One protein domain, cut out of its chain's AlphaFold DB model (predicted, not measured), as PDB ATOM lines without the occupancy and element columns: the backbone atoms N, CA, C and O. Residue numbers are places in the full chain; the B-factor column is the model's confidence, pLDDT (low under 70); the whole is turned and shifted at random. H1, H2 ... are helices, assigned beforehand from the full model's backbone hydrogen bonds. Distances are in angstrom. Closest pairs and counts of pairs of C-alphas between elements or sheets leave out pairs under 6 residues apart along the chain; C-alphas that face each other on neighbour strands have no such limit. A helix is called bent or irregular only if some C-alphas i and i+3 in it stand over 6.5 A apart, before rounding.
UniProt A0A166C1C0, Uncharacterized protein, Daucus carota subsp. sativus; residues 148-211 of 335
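Overview. This is residues 148 to 211 of the 335 residues of an uncharacterized protein of Daucus carota subsp. sativus (UniProt A0A166C1C0). Two helices, H1 and the longer H2, form a narrow V, close together at the end where a tight link joins them and spread at the other. From the far end of H2, the stretch from residue 195 folds back beside H2 to about its middle, then crosses it, so that residues 208 to 211 end on the side of H2 away from H1. The printed part has 64 residues, with two named helices in the order H1, H2 and no named strand; its class is all helix. It is only just loose, close to compact, with a radius of gyration of the C-alphas of 13.1 A, and its flat outline spans 40 by 29 by 14 A.

Along the chain. H1 is residues 148 to 165, 26.1 A from first to last C-alpha, beginning at C-alpha 148 at (-26.137, -12.404, -26.542). H2 is residues 169 to 194, 37.1 A long, from C-alpha 169 at (-24.452, 15.668, -36.062) to C-alpha 194 at (-31.297, -19.996, -43.532). Residues 195 to 211 hold no named element.

Arrangement. H1 and H2 form a helical hairpin and run opposite ways at a shallow tilt of 27 degrees. They only just touch, with 3 pairs of C-alphas within 8 A, through residues 162 to 163 of H1 and 172 to 175 of H2 alone. Their closest C-alphas, those of Ile 162 and Tyr 172, are 7.2 A apart, while their centres are 14.7 A apart. In H1 every O i to N i+4 pair is within hydrogen-bond range; in H2 21 of 22 are. Neither helix is bent.

Size, cuts and confidence. The two C-alphas farthest apart, those of Asp 167 and Gly 195, are 40.3 A apart. The printed part has no cut. The mean pLDDT of the printed part is 74.4; 23 residues are under 70, among them residues 148 to 156 and 206 to 211.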
ATOM      1  N   PRO A 148     -25.501 -13.699 -26.759       47.19
ATOM      2  CA  PRO A 148     -26.137 -12.404 -26.542       47.19
ATOM      3  C   PRO A 148     -25.220 -11.326 -25.972       47.19
ATOM      4  O   PRO A 148     -25.390 -10.144 -26.271       47.19
ATOM      5  N   GLU A 149     -24.279 -11.723 -25.114       51.94
ATOM      6  CA  GLU A 149     -23.385 -10.781 -24.440       51.94
ATOM      7  C   GLU A 149     -22.337 -10.247 -25.421       51.94
ATOM      8  O   GLU A 149     -21.919  -9.089 -25.334       51.94
ATOM      9  N   TYR A 150     -21.974 -11.069 -26.409       50.31
ATOM     10  CA  TYR A 150     -21.036 -10.710 -27.463       50.31
ATOM     11  C   TYR A 150     -21.597  -9.635 -28.407       50.31
ATOM     12  O   TYR A 150     -20.899  -8.668 -28.729       50.31
ATOM     13  N   ASP A 151     -22.865  -9.761 -28.807       58.59
ATOM     14  CA  ASP A 151     -23.505  -8.810 -29.723       58.59
ATOM     15  C   ASP A 151     -23.758  -7.440 -29.057       58.59
ATOM     16  O   ASP A 151     -23.496  -6.401 -29.671       58.59
ATOM     17  N   ASP A 152     -24.181  -7.400 -27.784       52.09
ATOM     18  CA  ASP A 152     -24.444  -6.137 -27.068       52.09
ATOM     19  C   ASP A 152     -23.150  -5.374 -26.722       52.09
ATOM     20  O   ASP A 152     -23.070  -4.151 -26.888       52.09
ATOM     21  N   ALA A 153     -22.093  -6.082 -26.306       64.94
ATOM     22  CA  ALA A 153     -20.792  -5.471 -26.033       64.94
ATOM     23  C   ALA A 153     -20.163  -4.877 -27.303       64.94
ATOM     24  O   ALA A 153     -19.633  -3.761 -27.276       64.94
ATOM     25  N   ARG A 154     -20.264  -5.585 -28.435       64.81
ATOM     26  CA  ARG A 154     -19.751  -5.118 -29.728       64.81
ATOM     27  C   ARG A 154     -20.539  -3.920 -30.252       64.81
ATOM     28  O   ARG A 154     -19.919  -2.957 -30.703       64.81
ATOM     29  N   LEU A 155     -21.870  -3.933 -30.144       62.06
ATOM     30  CA  LEU A 155     -22.714  -2.799 -30.530       62.06
ATOM     31  C   LEU A 155     -22.392  -1.556 -29.689       62.06
ATOM     32  O   LEU A 155     -22.207  -0.469 -30.236       62.06
ATOM     33  N   LYS A 156     -22.249  -1.716 -28.366       65.31
ATOM     34  CA  LYS A 156     -21.812  -0.636 -27.468       65.31
ATOM     35  C   LYS A 156     -20.437  -0.109 -27.850       65.31
ATOM     36  O   LYS A 156     -20.255   1.103 -27.888       65.31
ATOM     37  N   GLN A 157     -19.490  -0.985 -28.175       76.00
ATOM     38  CA  GLN A 157     -18.148  -0.582 -28.584       76.00
ATOM     39  C   GLN A 157     -18.157   0.173 -29.923       76.00
ATOM     40  O   GLN A 157     -17.480   1.191 -30.053       76.00
ATOM     41  N   GLN A 158     -18.958  -0.270 -30.897       67.50
ATOM     42  CA  GLN A 158     -19.139   0.423 -32.174       67.50
ATOM     43  C   GLN A 158     -19.805   1.789 -31.984       67.50
ATOM     44  O   GLN A 158     -19.309   2.782 -32.508       67.50
ATOM     45  N   LEU A 159     -20.868   1.875 -31.180       65.25
ATOM     46  CA  LEU A 159     -21.541   3.136 -30.862       65.25
ATOM     47  C   LEU A 159     -20.629   4.102 -30.103       65.25
ATOM     48  O   LEU A 159     -20.555   5.270 -30.463       65.25
ATOM     49  N   GLN A 160     -19.890   3.623 -29.100       71.56
ATOM     50  CA  GLN A 160     -18.902   4.431 -28.381       71.56
ATOM     51  C   GLN A 160     -17.789   4.912 -29.308       71.56
ATOM     52  O   GLN A 160     -17.346   6.050 -29.186       71.56
ATOM     53  N   TRP A 161     -17.352   4.081 -30.258       76.00
ATOM     54  CA  TRP A 161     -16.379   4.494 -31.260       76.00
ATOM     55  C   TRP A 161     -16.941   5.600 -32.160       76.00
ATOM     56  O   TRP A 161     -16.274   6.615 -32.332       76.00
ATOM     57  N   ILE A 162     -18.175   5.463 -32.655       68.25
ATOM     58  CA  ILE A 162     -18.848   6.497 -33.461       68.25
ATOM     59  C   ILE A 162     -18.973   7.795 -32.658       68.25
ATOM     60  O   ILE A 162     -18.535   8.844 -33.116       68.25
ATOM     61  N   MET A 163     -19.508   7.723 -31.438       64.69
ATOM     62  CA  MET A 163     -19.698   8.890 -30.572       64.69
ATOM     63  C   MET A 163     -18.381   9.573 -30.198       64.69
ATOM     64  O   MET A 163     -18.367  10.773 -29.965       64.69
ATOM     65  N   LYS A 164     -17.277   8.822 -30.132       73.44
ATOM     66  CA  LYS A 164     -15.948   9.356 -29.816       73.44
ATOM     67  C   LYS A 164     -15.266  10.038 -31.008       73.44
ATOM     68  O   LYS A 164     -14.386  10.860 -30.786       73.44
ATOM     69  N   HIS A 165     -15.600   9.666 -32.244       69.31
ATOM     70  CA  HIS A 165     -14.866  10.114 -33.437       69.31
ATOM     71  C   HIS A 165     -15.655  11.076 -34.331       69.31
ATOM     72  O   HIS A 165     -15.096  11.589 -35.296       69.31
ATOM     73  N   TYR A 166     -16.926  11.329 -34.020       69.88
ATOM     74  CA  TYR A 166     -17.793  12.192 -34.810       69.88
ATOM     75  C   TYR A 166     -18.449  13.248 -33.914       69.88
ATOM     76  O   TYR A 166     -19.496  13.008 -33.316       69.88
ATOM     77  N   ASP A 167     -17.826  14.427 -33.838       67.06
ATOM     78  CA  ASP A 167     -18.310  15.570 -33.045       67.06
ATOM     79  C   ASP A 167     -19.482  16.312 -33.715       67.06
ATOM     80  O   ASP A 167     -20.185  17.093 -33.070       67.06
ATOM     81  N   HIS A 168     -19.717  16.086 -35.014       70.62
ATOM     82  CA  HIS A 168     -20.737  16.798 -35.777       70.62
ATOM     83  C   HIS A 168     -21.978  15.921 -36.046       70.62
ATOM     84  O   HIS A 168     -21.842  14.797 -36.536       70.62
ATOM     85  N   PRO A 169     -23.214  16.425 -35.836       68.56
ATOM     86  CA  PRO A 169     -24.452  15.668 -36.062       68.56
ATOM     87  C   PRO A 169     -24.576  15.051 -37.461       68.56
ATOM     88  O   PRO A 169     -25.102  13.953 -37.606       68.56
ATOM     89  N   ASN A 170     -24.063  15.727 -38.496       72.56
ATOM     90  CA  ASN A 170     -24.068  15.192 -39.864       72.56
ATOM     91  C   ASN A 170     -23.212  13.929 -40.015       72.56
ATOM     92  O   ASN A 170     -23.581  13.039 -40.774       72.56
ATOM     93  N   ASP A 171     -22.111  13.813 -39.280       73.75
ATOM     94  CA  ASP A 171     -21.219  12.662 -39.399       73.75
ATOM     95  C   ASP A 171     -21.825  11.401 -38.769       73.75
ATOM     96  O   ASP A 171     -21.609  10.290 -39.254       73.75
ATOM     97  N   TYR A 172     -22.674  11.573 -37.751       76.06
ATOM     98  CA  TYR A 172     -23.477  10.489 -37.190       76.06
ATOM     99  C   TYR A 172     -24.423   9.876 -38.234       76.06
ATOM    100  O   TYR A 172     -24.531   8.652 -38.315       76.06
ATOM    101  N   TYR A 173     -25.077  10.699 -39.065       76.06
ATOM    102  CA  TYR A 173     -25.955  10.202 -40.130       76.06
ATOM    103  C   TYR A 173     -25.181   9.389 -41.171       76.06
ATOM    104  O   TYR A 173     -25.597   8.278 -41.497       76.06
ATOM    105  N   TRP A 174     -24.024   9.883 -41.619       76.94
ATOM    106  CA  TRP A 174     -23.165   9.161 -42.565       76.94
ATOM    107  C   TRP A 174     -22.611   7.858 -41.982       76.94
ATOM    108  O   TRP A 174     -22.569   6.833 -42.665       76.94
ATOM    109  N   ALA A 175     -22.202   7.865 -40.710       77.50
ATOM    110  CA  ALA A 175     -21.764   6.656 -40.024       77.50
ATOM    111  C   ALA A 175     -22.905   5.631 -39.954       77.50
ATOM    112  O   ALA A 175     -22.722   4.477 -40.340       77.50
ATOM    113  N   LYS A 176     -24.099   6.060 -39.530       78.38
ATOM    114  CA  LYS A 176     -25.292   5.210 -39.439       78.38
ATOM    115  C   LYS A 176     -25.683   4.609 -40.792       78.38
ATOM    116  O   LYS A 176     -26.000   3.425 -40.851       78.38
ATOM    117  N   GLU A 177     -25.620   5.387 -41.869       80.56
ATOM    118  CA  GLU A 177     -25.876   4.906 -43.231       80.56
ATOM    119  C   GLU A 177     -24.874   3.820 -43.648       80.56
ATOM    120  O   GLU A 177     -25.267   2.764 -44.145       80.56
ATOM    121  N   ARG A 178     -23.581   4.005 -43.352       80.50
ATOM    122  CA  ARG A 178     -22.556   2.981 -43.617       80.50
ATOM    123  C   ARG A 178     -22.792   1.689 -42.832       80.50
ATOM    124  O   ARG A 178     -22.656   0.612 -43.410       80.50
ATOM    125  N   PHE A 179     -23.159   1.774 -41.551       81.31
ATOM    126  CA  PHE A 179     -23.507   0.583 -40.764       81.31
ATOM    127  C   PHE A 179     -24.743  -0.120 -41.315       81.31
ATOM    128  O   PHE A 179     -24.736  -1.343 -41.420       81.31
ATOM    129  N   CYS A 180     -25.757   0.636 -41.742       82.81
ATOM    130  CA  CYS A 180     -26.944   0.073 -42.376       82.81
ATOM    131  C   CYS A 180     -26.587  -0.764 -43.617       82.81
ATOM    132  O   CYS A 180     -27.073  -1.882 -43.744       82.81
ATOM    133  N   ILE A 181     -25.700  -0.274 -44.493       82.50
ATOM    134  CA  ILE A 181     -25.268  -1.009 -45.700       82.50
ATOM    135  C   ILE A 181     -24.521  -2.305 -45.337       82.50
ATOM    136  O   ILE A 181     -24.692  -3.336 -45.992       82.50
ATOM    137  N   LEU A 182     -23.664  -2.266 -44.311       85.25
ATOM    138  CA  LEU A 182     -22.921  -3.447 -43.864       85.25
ATOM    139  C   LEU A 182     -23.850  -4.504 -43.263       85.25
ATOM    140  O   LEU A 182     -23.779  -5.668 -43.663       85.25
ATOM    141  N   GLU A 183     -24.743  -4.087 -42.364       86.44
ATOM    142  CA  GLU A 183     -25.744  -4.970 -41.769       86.44
ATOM    143  C   GLU A 183     -26.694  -5.536 -42.820       86.44
ATOM    144  O   GLU A 183     -27.049  -6.704 -42.741       86.44
ATOM    145  N   GLU A 184     -27.061  -4.765 -43.848       85.31
ATOM    146  CA  GLU A 184     -27.909  -5.254 -44.936       85.31
ATOM    147  C   GLU A 184     -27.261  -6.416 -45.676       85.31
ATOM    148  O   GLU A 184     -27.897  -7.442 -45.903       85.31
ATOM    149  N   ARG A 185     -25.970  -6.316 -45.994       86.25
ATOM    150  CA  ARG A 185     -25.247  -7.409 -46.657       86.25
ATOM    151  C   ARG A 185     -25.143  -8.661 -45.793       86.25
ATOM    152  O   ARG A 185     -25.031  -9.760 -46.330       86.25
ATOM    153  N   GLU A 186     -25.074  -8.514 -44.479       87.44
ATOM    154  CA  GLU A 186     -25.033  -9.648 -43.550       87.44
ATOM    155  C   GLU A 186     -26.412 -10.257 -43.367       87.44
ATOM    156  O   GLU A 186     -26.562 -11.463 -43.514       87.44
ATOM    157  N   TYR A 187     -27.425  -9.417 -43.201       86.94
ATOM    158  CA  TYR A 187     -28.820  -9.811 -43.189       86.94
ATOM    159  C   TYR A 187     -29.196 -10.615 -44.440       86.94
ATOM    160  O   TYR A 187     -29.747 -11.706 -44.328       86.94
ATOM    161  N   GLN A 188     -28.850 -10.134 -45.639       86.50
ATOM    162  CA  GLN A 188     -29.131 -10.858 -46.883       86.50
ATOM    163  C   GLN A 188     -28.396 -12.205 -46.943       86.50
ATOM    164  O   GLN A 188     -28.942 -13.179 -47.459       86.50
ATOM    165  N   ARG A 189     -27.178 -12.288 -46.386       89.12
ATOM    166  CA  ARG A 189     -26.439 -13.555 -46.267       89.12
ATOM    167  C   ARG A 189     -27.147 -14.531 -45.329       89.12
ATOM    168  O   ARG A 189     -27.314 -15.686 -45.707       89.12
ATOM    169  N   ASP A 190     -27.597 -14.076 -44.167       88.94
ATOM    170  CA  ASP A 190     -28.324 -14.898 -43.196       88.94
ATOM    171  C   ASP A 190     -29.667 -15.390 -43.751       88.94
ATOM    172  O   ASP A 190     -30.012 -16.567 -43.617       88.94
ATOM    173  N   VAL A 191     -30.415 -14.516 -44.431       87.50
ATOM    174  CA  VAL A 191     -31.667 -14.882 -45.107       87.50
ATOM    175  C   VAL A 191     -31.407 -15.907 -46.204       87.50
ATOM    176  O   VAL A 191     -32.104 -16.918 -46.257       87.50
ATOM    177  N   ALA A 192     -30.391 -15.699 -47.044       88.69
ATOM    178  CA  ALA A 192     -30.040 -16.646 -48.097       88.69
ATOM    179  C   ALA A 192     -29.573 -18.002 -47.536       88.69
ATOM    180  O   ALA A 192     -29.908 -19.043 -48.095       88.69
ATOM    181  N   ALA A 193     -28.825 -17.999 -46.429       89.88
ATOM    182  CA  ALA A 193     -28.297 -19.214 -45.813       89.88
ATOM    183  C   ALA A 193     -29.370 -20.027 -45.075       89.88
ATOM    184  O   ALA A 193     -29.339 -21.255 -45.107       89.88
ATOM    185  N   SER A 194     -30.307 -19.352 -44.405       90.12
ATOM    186  CA  SER A 194     -31.297 -19.996 -43.532       90.12
ATOM    187  C   SER A 194     -32.707 -20.062 -44.112       90.12
ATOM    188  O   SER A 194     -33.589 -20.652 -43.496       90.12
ATOM    189  N   GLY A 195     -32.958 -19.410 -45.247       90.19
ATOM    190  CA  GLY A 195     -34.315 -19.166 -45.733       90.19
ATOM    191  C   GLY A 195     -35.126 -18.239 -44.819       90.19
ATOM    192  O   GLY A 195     -36.349 -18.278 -44.864       90.19
ATOM    193  N   GLY A 196     -34.471 -17.447 -43.961       89.62
ATOM    194  CA  GLY A 196     -35.116 -16.492 -43.052       89.62
ATOM    195  C   GLY A 196     -35.388 -16.999 -41.628       89.62
ATOM    196  O   GLY A 196     -35.872 -16.225 -40.803       89.62
ATOM    197  N   PHE A 197     -35.066 -18.255 -41.296       91.62
ATOM    198  CA  PHE A 197     -35.286 -18.817 -39.951       91.62
ATOM    199  C   PHE A 197     -34.182 -18.467 -38.949       91.62
ATOM    200  O   PHE A 197     -34.440 -18.328 -37.750       91.62
ATOM    201  N   ASP A 198     -32.945 -18.336 -39.417       89.19
ATOM    202  CA  ASP A 198     -31.757 -18.065 -38.610       89.19
ATOM    203  C   ASP A 198     -31.156 -16.733 -39.071       89.19
ATOM    204  O   ASP A 198     -30.206 -16.699 -39.845       89.19
ATOM    205  N   VAL A 199     -31.767 -15.632 -38.621       85.62
ATOM    206  CA  VAL A 199     -31.326 -14.267 -38.934       85.62
ATOM    207  C   VAL A 199     -30.737 -13.593 -37.690       85.62
ATOM    208  O   VAL A 199     -31.301 -13.660 -36.584       85.62
ATOM    209  N   GLY A 200     -29.584 -12.947 -37.869       84.12
ATOM    210  CA  GLY A 200     -28.909 -12.098 -36.894       84.12
ATOM    211  C   GLY A 200     -29.773 -10.962 -36.331       84.12
ATOM    212  O   GLY A 200     -30.929 -10.751 -36.709       84.12
ATOM    213  N   PHE A 201     -29.220 -10.226 -35.368       82.50
ATOM    214  CA  PHE A 201     -29.823  -8.994 -34.870       82.50
ATOM    215  C   PHE A 201     -29.129  -7.792 -35.515       82.50
ATOM    216  O   PHE A 201     -27.953  -7.558 -35.262       82.50
ATOM    217  N   TYR A 202     -29.871  -7.041 -36.330       83.94
ATOM    218  CA  TYR A 202     -29.352  -5.932 -37.139       83.94
ATOM    219  C   TYR A 202     -30.036  -4.606 -36.756       83.94
ATOM    220  O   TYR A 202     -31.065  -4.234 -37.336       83.94
ATOM    221  N   PRO A 203     -29.575  -3.931 -35.688       78.06
ATOM    222  CA  PRO A 203     -30.223  -2.736 -35.150       78.06
ATOM    223  C   PRO A 203     -30.155  -1.507 -36.067       78.06
ATOM    224  O   PRO A 203     -31.080  -0.689 -36.028       78.06
ATOM    225  N   PHE A 204     -29.111  -1.352 -36.884       77.25
ATOM    226  CA  PHE A 204     -28.967  -0.215 -37.799       77.25
ATOM    227  C   PHE A 204     -29.800  -0.386 -39.072       77.25
ATOM    228  O   PHE A 204     -30.285   0.611 -39.616       77.25
ATOM    229  N   LEU A 205     -30.057  -1.632 -39.477       75.94
ATOM    230  CA  LEU A 205     -30.907  -1.987 -40.615       75.94
ATOM    231  C   LEU A 205     -32.340  -1.441 -40.492       75.94
ATOM    232  O   LEU A 205     -32.945  -1.034 -41.482       75.94
ATOM    233  N   ARG A 206     -32.859  -1.337 -39.259       64.25
ATOM    234  CA  ARG A 206     -34.227  -0.867 -38.957       64.25
ATOM    235  C   ARG A 206     -34.533   0.556 -39.429       64.25
ATOM    236  O   ARG A 206     -35.691   0.965 -39.390       64.25
ATOM    237  N   SER A 207     -33.512   1.337 -39.781       55.81
ATOM    238  CA  SER A 207     -33.658   2.764 -40.046       55.81
ATOM    239  C   SER A 207     -33.741   3.132 -41.525       55.81
ATOM    240  O   SER A 207     -34.006   4.306 -41.800       55.81
ATOM    241  N   SER A 208     -33.506   2.207 -42.462       54.12
ATOM    242  CA  SER A 208     -33.643   2.520 -43.885       54.12
ATOM    243  C   SER A 208     -35.085   2.311 -44.344       54.12
ATOM    244  O   SER A 208     -35.791   1.392 -43.939       54.12
ATOM    245  N   CYS A 209     -35.535   3.232 -45.181       49.72
ATOM    246  CA  CYS A 209     -36.865   3.433 -45.753       49.72
ATOM    247  C   CYS A 209     -37.447   2.256 -46.571       49.72
ATOM    248  O   CYS A 209     -38.441   2.428 -47.276       49.72
ATOM    249  N   PHE A 210     -36.883   1.054 -46.463       51.28
ATOM    250  CA  PHE A 210     -37.280  -0.118 -47.230       51.28
ATOM    251  C   PHE A 210     -38.119  -1.066 -46.371       51.28
ATOM    252  O   PHE A 210     -37.650  -1.987 -45.706       51.28
ATOM    253  N   SER A 211     -39.422  -0.802 -46.415       52.75
ATOM    254  CA  SER A 211     -40.510  -1.676 -45.988       52.75
ATOM    255  C   SER A 211     -40.301  -3.121 -46.466       52.75
ATOM    256  O   SER A 211     -40.461  -3.402 -47.653       52.75
TER     257      SER A 211